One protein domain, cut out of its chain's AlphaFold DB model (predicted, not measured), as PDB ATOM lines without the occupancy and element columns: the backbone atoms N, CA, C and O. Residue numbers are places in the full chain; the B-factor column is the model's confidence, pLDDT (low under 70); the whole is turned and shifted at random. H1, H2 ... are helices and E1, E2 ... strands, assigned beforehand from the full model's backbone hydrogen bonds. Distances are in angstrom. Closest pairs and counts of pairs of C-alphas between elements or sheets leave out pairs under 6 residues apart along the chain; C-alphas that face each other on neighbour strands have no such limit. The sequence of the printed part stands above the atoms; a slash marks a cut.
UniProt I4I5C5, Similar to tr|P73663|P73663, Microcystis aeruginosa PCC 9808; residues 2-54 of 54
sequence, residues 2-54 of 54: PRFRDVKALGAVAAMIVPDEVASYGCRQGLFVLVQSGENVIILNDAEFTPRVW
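AT A GLANCE: This is residues 2 to 54 of the 54 residues of the protein "Similar to tr|P73663|P73663" of Microcystis aeruginosa PCC 9808 (UniProt I4I5C5). A small sheet of three strands has one short helix, H1, over one face and no named element over the other, while residues 2 to 11 reach away from the sheet as an arm that adds to the length. After E3, residues 44 to 54 fold back past the end of H1. The printed part has 53 residues, with E1, H1, E2, E3 along it; the mixed sheet has the order E1, E2, E3. Helices and strands together hold 23 residues, under half, and the class is mixed. The whole is loose, with a radius of gyration of the C-alphas of 12.6 A, and elongated, spanning 38 by 24 by 17 A.

IN THESE COORDINATES: Find E2 from C-alpha 32 at (-6.657, -20.013, 42.777) to C-alpha 37, residues 32 to 37, 15.5 A long. E1, residues 12 to 15, begins at C-alpha 12, (-2.871, -21.333, 41.184). E3, residues 40 to 43, ends at C-alpha 43, (-12.441, -20.906, 39.030). H1 is residues 20 to 28, 12.2 A long.

HOW THE PARTS SIT: Look first at E1 and E2, parallel at 25 degrees, with N 13 and O 32 2.8 A apart, within hydrogen-bond range. E2 and E3 form an antiparallel hairpin at 149 degrees; there N 37 and O 40 are 2.8 A apart. H1 is on the sheet at a height of 9.3 A, over E2 and only just over E1, where 3 of its C-alphas fall; it runs along the strands, at 14 degrees to E2 on the local plane. The closest C-alphas of H1 and E2 are those of Ala 23 and Val 33, 6.1 A. E1, H1 and E2 make a strand-helix-strand unit, two parallel neighbour strands with a helix between, its crossover right-handed. In H1 every O i to N i+4 pair is within hydrogen-bond range.

THE WHOLE: The two C-alphas farthest apart are those of Pro 2 and Gly 38, 39.1 A. The printed part has no cut, and the links E1 to H1, H1 to E2 and E2 to E3 are tight. The mean pLDDT of the printed part is 93.7, and no printed residue is under 70.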
ATOM      1  N   PRO A   2      14.413  -4.696  36.717       73.12
ATOM      2  CA  PRO A   2      13.425  -5.292  37.596       73.12
ATOM      3  C   PRO A   2      12.043  -5.016  37.007       73.12
ATOM      4  O   PRO A   2      11.281  -4.215  37.530       73.12
ATOM      5  N   ARG A   3      11.732  -5.689  35.889       79.50
ATOM      6  CA  ARG A   3      10.424  -5.635  35.201       79.50
ATOM      7  C   ARG A   3       9.249  -6.015  36.120       79.50
ATOM      8  O   ARG A   3       8.100  -5.785  35.776       79.50
ATOM      9  N   PHE A   4       9.553  -6.592  37.279       85.06
ATOM     10  CA  PHE A   4       8.611  -7.166  38.229       85.06
ATOM     11  C   PHE A   4       8.702  -6.532  39.623       85.06
ATOM     12  O   PHE A   4       8.262  -7.132  40.591       85.06
ATOM     13  N   ARG A   5       9.300  -5.339  39.756       83.88
ATOM     14  CA  ARG A   5       9.401  -4.672  41.067       83.88
ATOM     15  C   ARG A   5       8.030  -4.345  41.664       83.88
ATOM     16  O   ARG A   5       7.863  -4.457  42.870       83.88
ATOM     17  N   ASP A   6       7.082  -3.984  40.806       90.12
ATOM     18  CA  ASP A   6       5.760  -3.491  41.206       90.12
ATOM     19  C   ASP A   6       4.634  -4.481  40.856       90.12
ATOM     20  O   ASP A   6       3.462  -4.111  40.820       90.12
ATOM     21  N   VAL A   7       4.975  -5.746  40.569       91.62
ATOM     22  CA  VAL A   7       3.979  -6.801  40.326       91.62
ATOM     23  C   VAL A   7       3.812  -7.664  41.568       91.62
ATOM     24  O   VAL A   7       4.755  -7.879  42.322       91.62
ATOM     25  N   LYS A   8       2.603  -8.188  41.749       92.88
ATOM     26  CA  LYS A   8       2.275  -9.168  42.785       92.88
ATOM     27  C   LYS A   8       2.311 -10.560  42.175       92.88
ATOM     28  O   LYS A   8       1.629 -10.787  41.175       92.88
ATOM     29  N   ALA A   9       3.070 -11.483  42.758       94.19
ATOM     30  CA  ALA A   9       2.994 -12.876  42.348       94.19
ATOM     31  C   ALA A   9       1.795 -13.541  43.032       94.19
ATOM     32  O   ALA A   9       1.585 -13.389  44.234       94.19
ATOM     33  N   LEU A  10       1.000 -14.265  42.247       96.88
ATOM     34  CA  LEU A  10      -0.146 -15.052  42.698       96.88
ATOM     35  C   LEU A  10       0.052 -16.502  42.255       96.88
ATOM     36  O   LEU A  10       0.757 -16.775  41.282       96.88
ATOM     37  N   GLY A  11      -0.587 -17.425  42.963       96.75
ATOM     38  CA  GLY A  11      -0.447 -18.860  42.756       96.75
ATOM     39  C   GLY A  11      -1.777 -19.492  42.381       96.75
ATOM     40  O   GLY A  11      -2.834 -19.058  42.841       96.75
ATOM     41  N   ALA A  12      -1.714 -20.540  41.566       97.12
ATOM     42  CA  ALA A  12      -2.871 -21.333  41.184       97.12
ATOM     43  C   ALA A  12      -2.521 -22.824  41.143       97.12
ATOM     44  O   ALA A  12      -1.377 -23.194  40.879       97.12
ATOM     45  N   VAL A  13      -3.521 -23.670  41.378       95.75
ATOM     46  CA  VAL A  13      -3.485 -25.113  41.129       95.75
ATOM     47  C   VAL A  13      -4.525 -25.447  40.066       95.75
ATOM     48  O   VAL A  13      -5.649 -24.948  40.112       95.75
ATOM     49  N   ALA A  14      -4.140 -26.275  39.098       95.19
ATOM     50  CA  ALA A  14      -5.011 -26.708  38.017       95.19
ATOM     51  C   ALA A  14      -4.867 -28.213  37.793       95.19
ATOM     52  O   ALA A  14      -3.749 -28.731  37.776       95.19
ATOM     53  N   ALA A  15      -5.986 -28.907  37.603       91.00
ATOM     54  CA  ALA A  15      -5.992 -30.309  37.202       91.00
ATOM     55  C   ALA A  15      -7.280 -30.664  36.444       91.00
ATOM     56  O   ALA A  15      -8.304 -29.997  36.582       91.00
ATOM     57  N   MET A  16      -7.213 -31.739  35.650       88.50
ATOM     58  CA  MET A  16      -8.365 -32.290  34.921       88.50
ATOM     59  C   MET A  16      -9.459 -32.769  35.882       88.50
ATOM     60  O   MET A  16     -10.641 -32.561  35.634       88.50
ATOM     61  N   ILE A  17      -9.055 -33.371  37.002       90.00
ATOM     62  CA  ILE A  17      -9.929 -33.714  38.122       90.00
ATOM     63  C   ILE A  17      -9.257 -33.173  39.379       90.00
ATOM     64  O   ILE A  17      -8.150 -33.592  39.716       90.00
ATOM     65  N   VAL A  18      -9.915 -32.240  40.062       91.25
ATOM     66  CA  VAL A  18      -9.480 -31.741  41.368       91.25
ATOM     67  C   VAL A  18     -10.434 -32.314  42.412       91.25
ATOM     68  O   VAL A  18     -11.594 -31.912  42.428       91.25
ATOM     69  N   PRO A  19      -9.988 -33.253  43.263       94.19
ATOM     70  CA  PRO A  19     -10.795 -33.720  44.385       94.19
ATOM     71  C   PRO A  19     -11.197 -32.556  45.301       94.19
ATOM     72  O   PRO A  19     -10.394 -31.645  45.522       94.19
ATOM     73  N   ASP A  20     -12.393 -32.604  45.888       94.06
ATOM     74  CA  ASP A  20     -12.929 -31.520  46.731       94.06
ATOM     75  C   ASP A  20     -11.994 -31.139  47.888       94.06
ATOM     76  O   ASP A  20     -11.860 -29.967  48.249       94.06
ATOM     77  N   GLU A  21     -11.290 -32.122  48.452       95.62
ATOM     78  CA  GLU A  21     -10.281 -31.921  49.493       95.62
ATOM     79  C   GLU A  21      -9.079 -31.099  49.006       95.62
ATOM     80  O   GLU A  21      -8.593 -30.229  49.734       95.62
ATOM     81  N   VAL A  22      -8.644 -31.314  47.760       95.00
ATOM     82  CA  VAL A  22      -7.552 -30.571  47.121       95.00
ATOM     83  C   VAL A  22      -8.013 -29.161  46.776       95.00
ATOM     84  O   VAL A  22      -7.275 -28.214  47.044       95.00
ATOM     85  N   ALA A  23      -9.234 -28.997  46.255       95.38
ATOM     86  CA  ALA A  23      -9.816 -27.682  45.995       95.38
ATOM     87  C   ALA A  23      -9.921 -26.866  47.292       95.38
ATOM     88  O   ALA A  23      -9.392 -25.759  47.390       95.38
ATOM     89  N   SER A  24     -10.505 -27.463  48.331       95.50
ATOM     90  CA  SER A  24     -10.640 -26.839  49.647       95.50
ATOM     91  C   SER A  24      -9.281 -26.478  50.246       95.50
ATOM     92  O   SER A  24      -9.110 -25.402  50.820       95.50
ATOM     93  N   TYR A  25      -8.290 -27.365  50.120       96.81
ATOM     94  CA  TYR A  25      -6.938 -27.098  50.597       96.81
ATOM     95  C   TYR A  25      -6.261 -25.971  49.807       96.81
ATOM     96  O   TYR A  25      -5.687 -25.074  50.421       96.81
ATOM     97  N   GLY A  26      -6.371 -25.971  48.477       96.81
ATOM     98  CA  GLY A  26      -5.850 -24.918  47.605       96.81
ATOM     99  C   GLY A  26      -6.414 -23.545  47.967       96.81
ATOM    100  O   GLY A  26      -5.638 -22.622  48.226       96.81
ATOM    101  N   CYS A  27      -7.738 -23.439  48.113       96.50
ATOM    102  CA  CYS A  27      -8.401 -22.218  48.571       96.50
ATOM    103  C   CYS A  27      -7.863 -21.756  49.936       96.50
ATOM    104  O   CYS A  27      -7.474 -20.597  50.076       96.50
ATOM    105  N   ARG A  28      -7.742 -22.659  50.925       96.44
ATOM    106  CA  ARG A  28      -7.179 -22.330  52.252       96.44
ATOM    107  C   ARG A  28      -5.716 -21.882  52.207       96.44
ATOM    108  O   ARG A  28      -5.291 -21.122  53.071       96.44
ATOM    109  N   GLN A  29      -4.935 -22.343  51.230       97.62
ATOM    110  CA  GLN A  29      -3.552 -21.890  51.033       97.62
ATOM    111  C   GLN A  29      -3.451 -20.538  50.308       97.62
ATOM    112  O   GLN A  29      -2.344 -20.015  50.159       97.62
ATOM    113  N   GLY A  30      -4.578 -19.954  49.891       97.81
ATOM    114  CA  GLY A  30      -4.611 -18.716  49.119       97.81
ATOM    115  C   GLY A  30      -4.285 -18.929  47.639       97.81
ATOM    116  O   GLY A  30      -3.808 -18.000  46.990       97.81
ATOM    117  N   LEU A  31      -4.492 -20.143  47.114       98.12
ATOM    118  CA  LEU A  31      -4.304 -20.469  45.701       98.12
ATOM    119  C   LEU A  31      -5.624 -20.363  44.942       98.12
ATOM    120  O   LEU A  31      -6.670 -20.808  45.424       98.12
ATOM    121  N   PHE A  32      -5.557 -19.848  43.717       97.88
ATOM    122  CA  PHE A  32      -6.657 -20.013  42.777       97.88
ATOM    123  C   PHE A  32      -6.781 -21.486  42.374       97.88
ATOM    124  O   PHE A  32      -5.778 -22.136  42.080       97.88
ATOM    125  N   VAL A  33      -7.996 -22.019  42.354       97.69
ATOM    126  CA  VAL A  33      -8.271 -23.406  41.971       97.69
ATOM    127  C   VAL A  33      -8.991 -23.399  40.634       97.69
ATOM    128  O   VAL A  33     -10.135 -22.958  40.535       97.69
ATOM    129  N   LEU A  34      -8.295 -23.878  39.607       97.06
ATOM    130  CA  LEU A  34      -8.783 -23.955  38.237       97.06
ATOM    131  C   LEU A  34      -9.170 -25.398  37.926       97.06
ATOM    132  O   LEU A  34      -8.339 -26.302  38.040       97.06
ATOM    133  N   VAL A  35     -10.410 -25.621  37.506       95.06
ATOM    134  CA  VAL A  35     -10.883 -26.960  37.132       95.06
ATOM    135  C   VAL A  35     -11.435 -26.972  35.723       95.06
ATOM    136  O   VAL A  35     -12.016 -25.990  35.253       95.06
ATOM    137  N   GLN A  36     -11.246 -28.101  35.047       92.50
ATOM    138  CA  GLN A  36     -11.856 -28.327  33.750       92.50
ATOM    139  C   GLN A  36     -13.360 -28.568  33.918       92.50
ATOM    140  O   GLN A  36     -13.788 -29.391  34.724       92.50
ATOM    141  N   SER A  37     -14.157 -27.864  33.119       90.62
ATOM    142  CA  SER A  37     -15.598 -28.054  32.990       90.62
ATOM    143  C   SER A  37     -15.938 -28.168  31.506       90.62
ATOM    144  O   SER A  37     -16.101 -27.170  30.799       90.62
ATOM    145  N   GLY A  38     -15.951 -29.408  31.008       89.94
ATOM    146  CA  GLY A  38     -16.052 -29.695  29.575       89.94
ATOM    147  C   GLY A  38     -14.870 -29.106  28.797       89.94
ATOM    148  O   GLY A  38     -13.713 -29.436  29.061       89.94
ATOM    149  N   GLU A  39     -15.163 -28.217  27.850       93.00
ATOM    150  CA  GLU A  39     -14.156 -27.509  27.042       93.00
ATOM    151  C   GLU A  39     -13.641 -26.216  27.702       93.00
ATOM    152  O   GLU A  39     -12.756 -25.556  27.164       93.00
ATOM    153  N   ASN A  40     -14.176 -25.851  28.871       94.00
ATOM    154  CA  ASN A  40     -13.844 -24.611  29.569       94.00
ATOM    155  C   ASN A  40     -13.036 -24.861  30.847       94.00
ATOM    156  O   ASN A  40     -12.991 -25.970  31.382       94.00
ATOM    157  N   VAL A  41     -12.445 -23.788  31.375       93.94
ATOM    158  CA  VAL A  41     -11.865 -23.739  32.722       93.94
ATOM    159  C   VAL A  41     -12.722 -22.823  33.584       93.94
ATOM    160  O   VAL A  41     -13.047 -21.711  33.168       93.94
ATOM    161  N   ILE A  42     -13.067 -23.278  34.785       94.94
ATOM    162  CA  ILE A  42     -13.757 -22.469  35.793       94.94
ATOM    163  C   ILE A  42     -12.873 -22.294  37.029       94.94
ATOM    164  O   ILE A  42     -12.016 -23.132  37.320       94.94
ATOM    165  N   ILE A  43     -13.091 -21.197  37.750       95.88
ATOM    166  CA  ILE A  43     -12.441 -20.906  39.030       95.88
ATOM    167  C   ILE A  43     -13.392 -21.344  40.144       95.88
ATOM    168  O   ILE A  43     -14.552 -20.939  40.136       95.88
ATOM    169  N   LEU A  44     -12.915 -22.166  41.082       95.56
ATOM    170  CA  LEU A  44     -13.731 -22.653  42.206       95.56
ATOM    171  C   LEU A  44     -13.713 -21.741  43.438       95.56
ATOM    172  O   LEU A  44     -14.508 -21.938  44.351       95.56
ATOM    173  N   ASN A  45     -12.801 -20.771  43.495       96.56
ATOM    174  CA  ASN A  45     -12.747 -19.803  44.585       96.56
ATOM    175  C   ASN A  45     -14.035 -18.965  44.630       96.56
ATOM    176  O   ASN A  45     -14.492 -18.475  43.597       96.56
ATOM    177  N   ASP A  46     -14.591 -18.782  45.824       94.06
ATOM    178  CA  ASP A  46     -15.759 -17.931  46.052       94.06
ATOM    179  C   ASP A  46     -15.383 -16.439  46.167       94.06
ATOM    180  O   ASP A  46     -14.228 -16.039  46.004       94.06
ATOM    181  N   ALA A  47     -16.383 -15.596  46.436       94.38
ATOM    182  CA  ALA A  47     -16.206 -14.153  46.577       94.38
ATOM    183  C   ALA A  47     -15.464 -13.733  47.861       94.38
ATOM    184  O   ALA A  47     -14.997 -12.598  47.943       94.38
ATOM    185  N   GLU A  48     -15.362 -14.615  48.857       94.50
ATOM    186  CA  GLU A  48     -14.690 -14.357  50.137       94.50
ATOM    187  C   GLU A  48     -13.208 -14.782  50.098       94.50
ATOM    188  O   GLU A  48     -12.429 -14.474  51.006       94.50
ATOM    189  N   PHE A  49     -12.788 -15.452  49.022       96.56
ATOM    190  CA  PHE A  49     -11.418 -15.892  48.810       96.56
ATOM    191  C   PHE A  49     -10.399 -14.744  48.879       96.56
ATOM    192  O   PHE A  49     -10.477 -13.745  48.164       96.56
ATOM    193  N   THR A  50      -9.359 -14.949  49.689       96.94
ATOM    194  CA  THR A  50      -8.209 -14.045  49.789       96.94
ATOM    195  C   THR A  50      -6.957 -14.728  49.226       96.94
ATOM    196  O   THR A  50      -6.485 -15.705  49.816       96.94
ATOM    197  N   PRO A  51      -6.379 -14.240  48.111       97.38
ATOM    198  CA  PRO A  51      -5.203 -14.859  47.519       97.38
ATOM    199  C   PRO A  51      -3.943 -14.585  48.341       97.38
ATOM    200  O   PRO A  51      -3.737 -13.485  48.861       97.38
ATOM    201  N   ARG A  52      -3.040 -15.568  48.385       98.12
ATOM    202  CA  ARG A  52      -1.680 -15.346  48.877       98.12
ATOM    203  C   ARG A  52      -0.903 -14.559  47.823       98.12
ATOM    204  O   ARG A  52      -0.890 -14.923  46.650       98.12
ATOM    205  N   VAL A  53      -0.258 -13.487  48.269       96.62
ATOM    206  CA  VAL A  53       0.615 -12.646  47.447       96.62
ATOM    207  C   VAL A  53       2.060 -12.913  47.844       96.62
ATOM    208  O   VAL A  53       2.372 -12.890  49.036       96.62
ATOM    209  N   TRP A  54       2.914 -13.150  46.852       92.12
ATOM    210  CA  TRP A  54       4.364 -13.271  47.008       92.12
ATOM    211  C   TRP A  54       5.095 -12.094  46.366       92.12
ATOM    212  O   TRP A  54       4.564 -11.528  45.375       92.12
TER     213      TRP A  54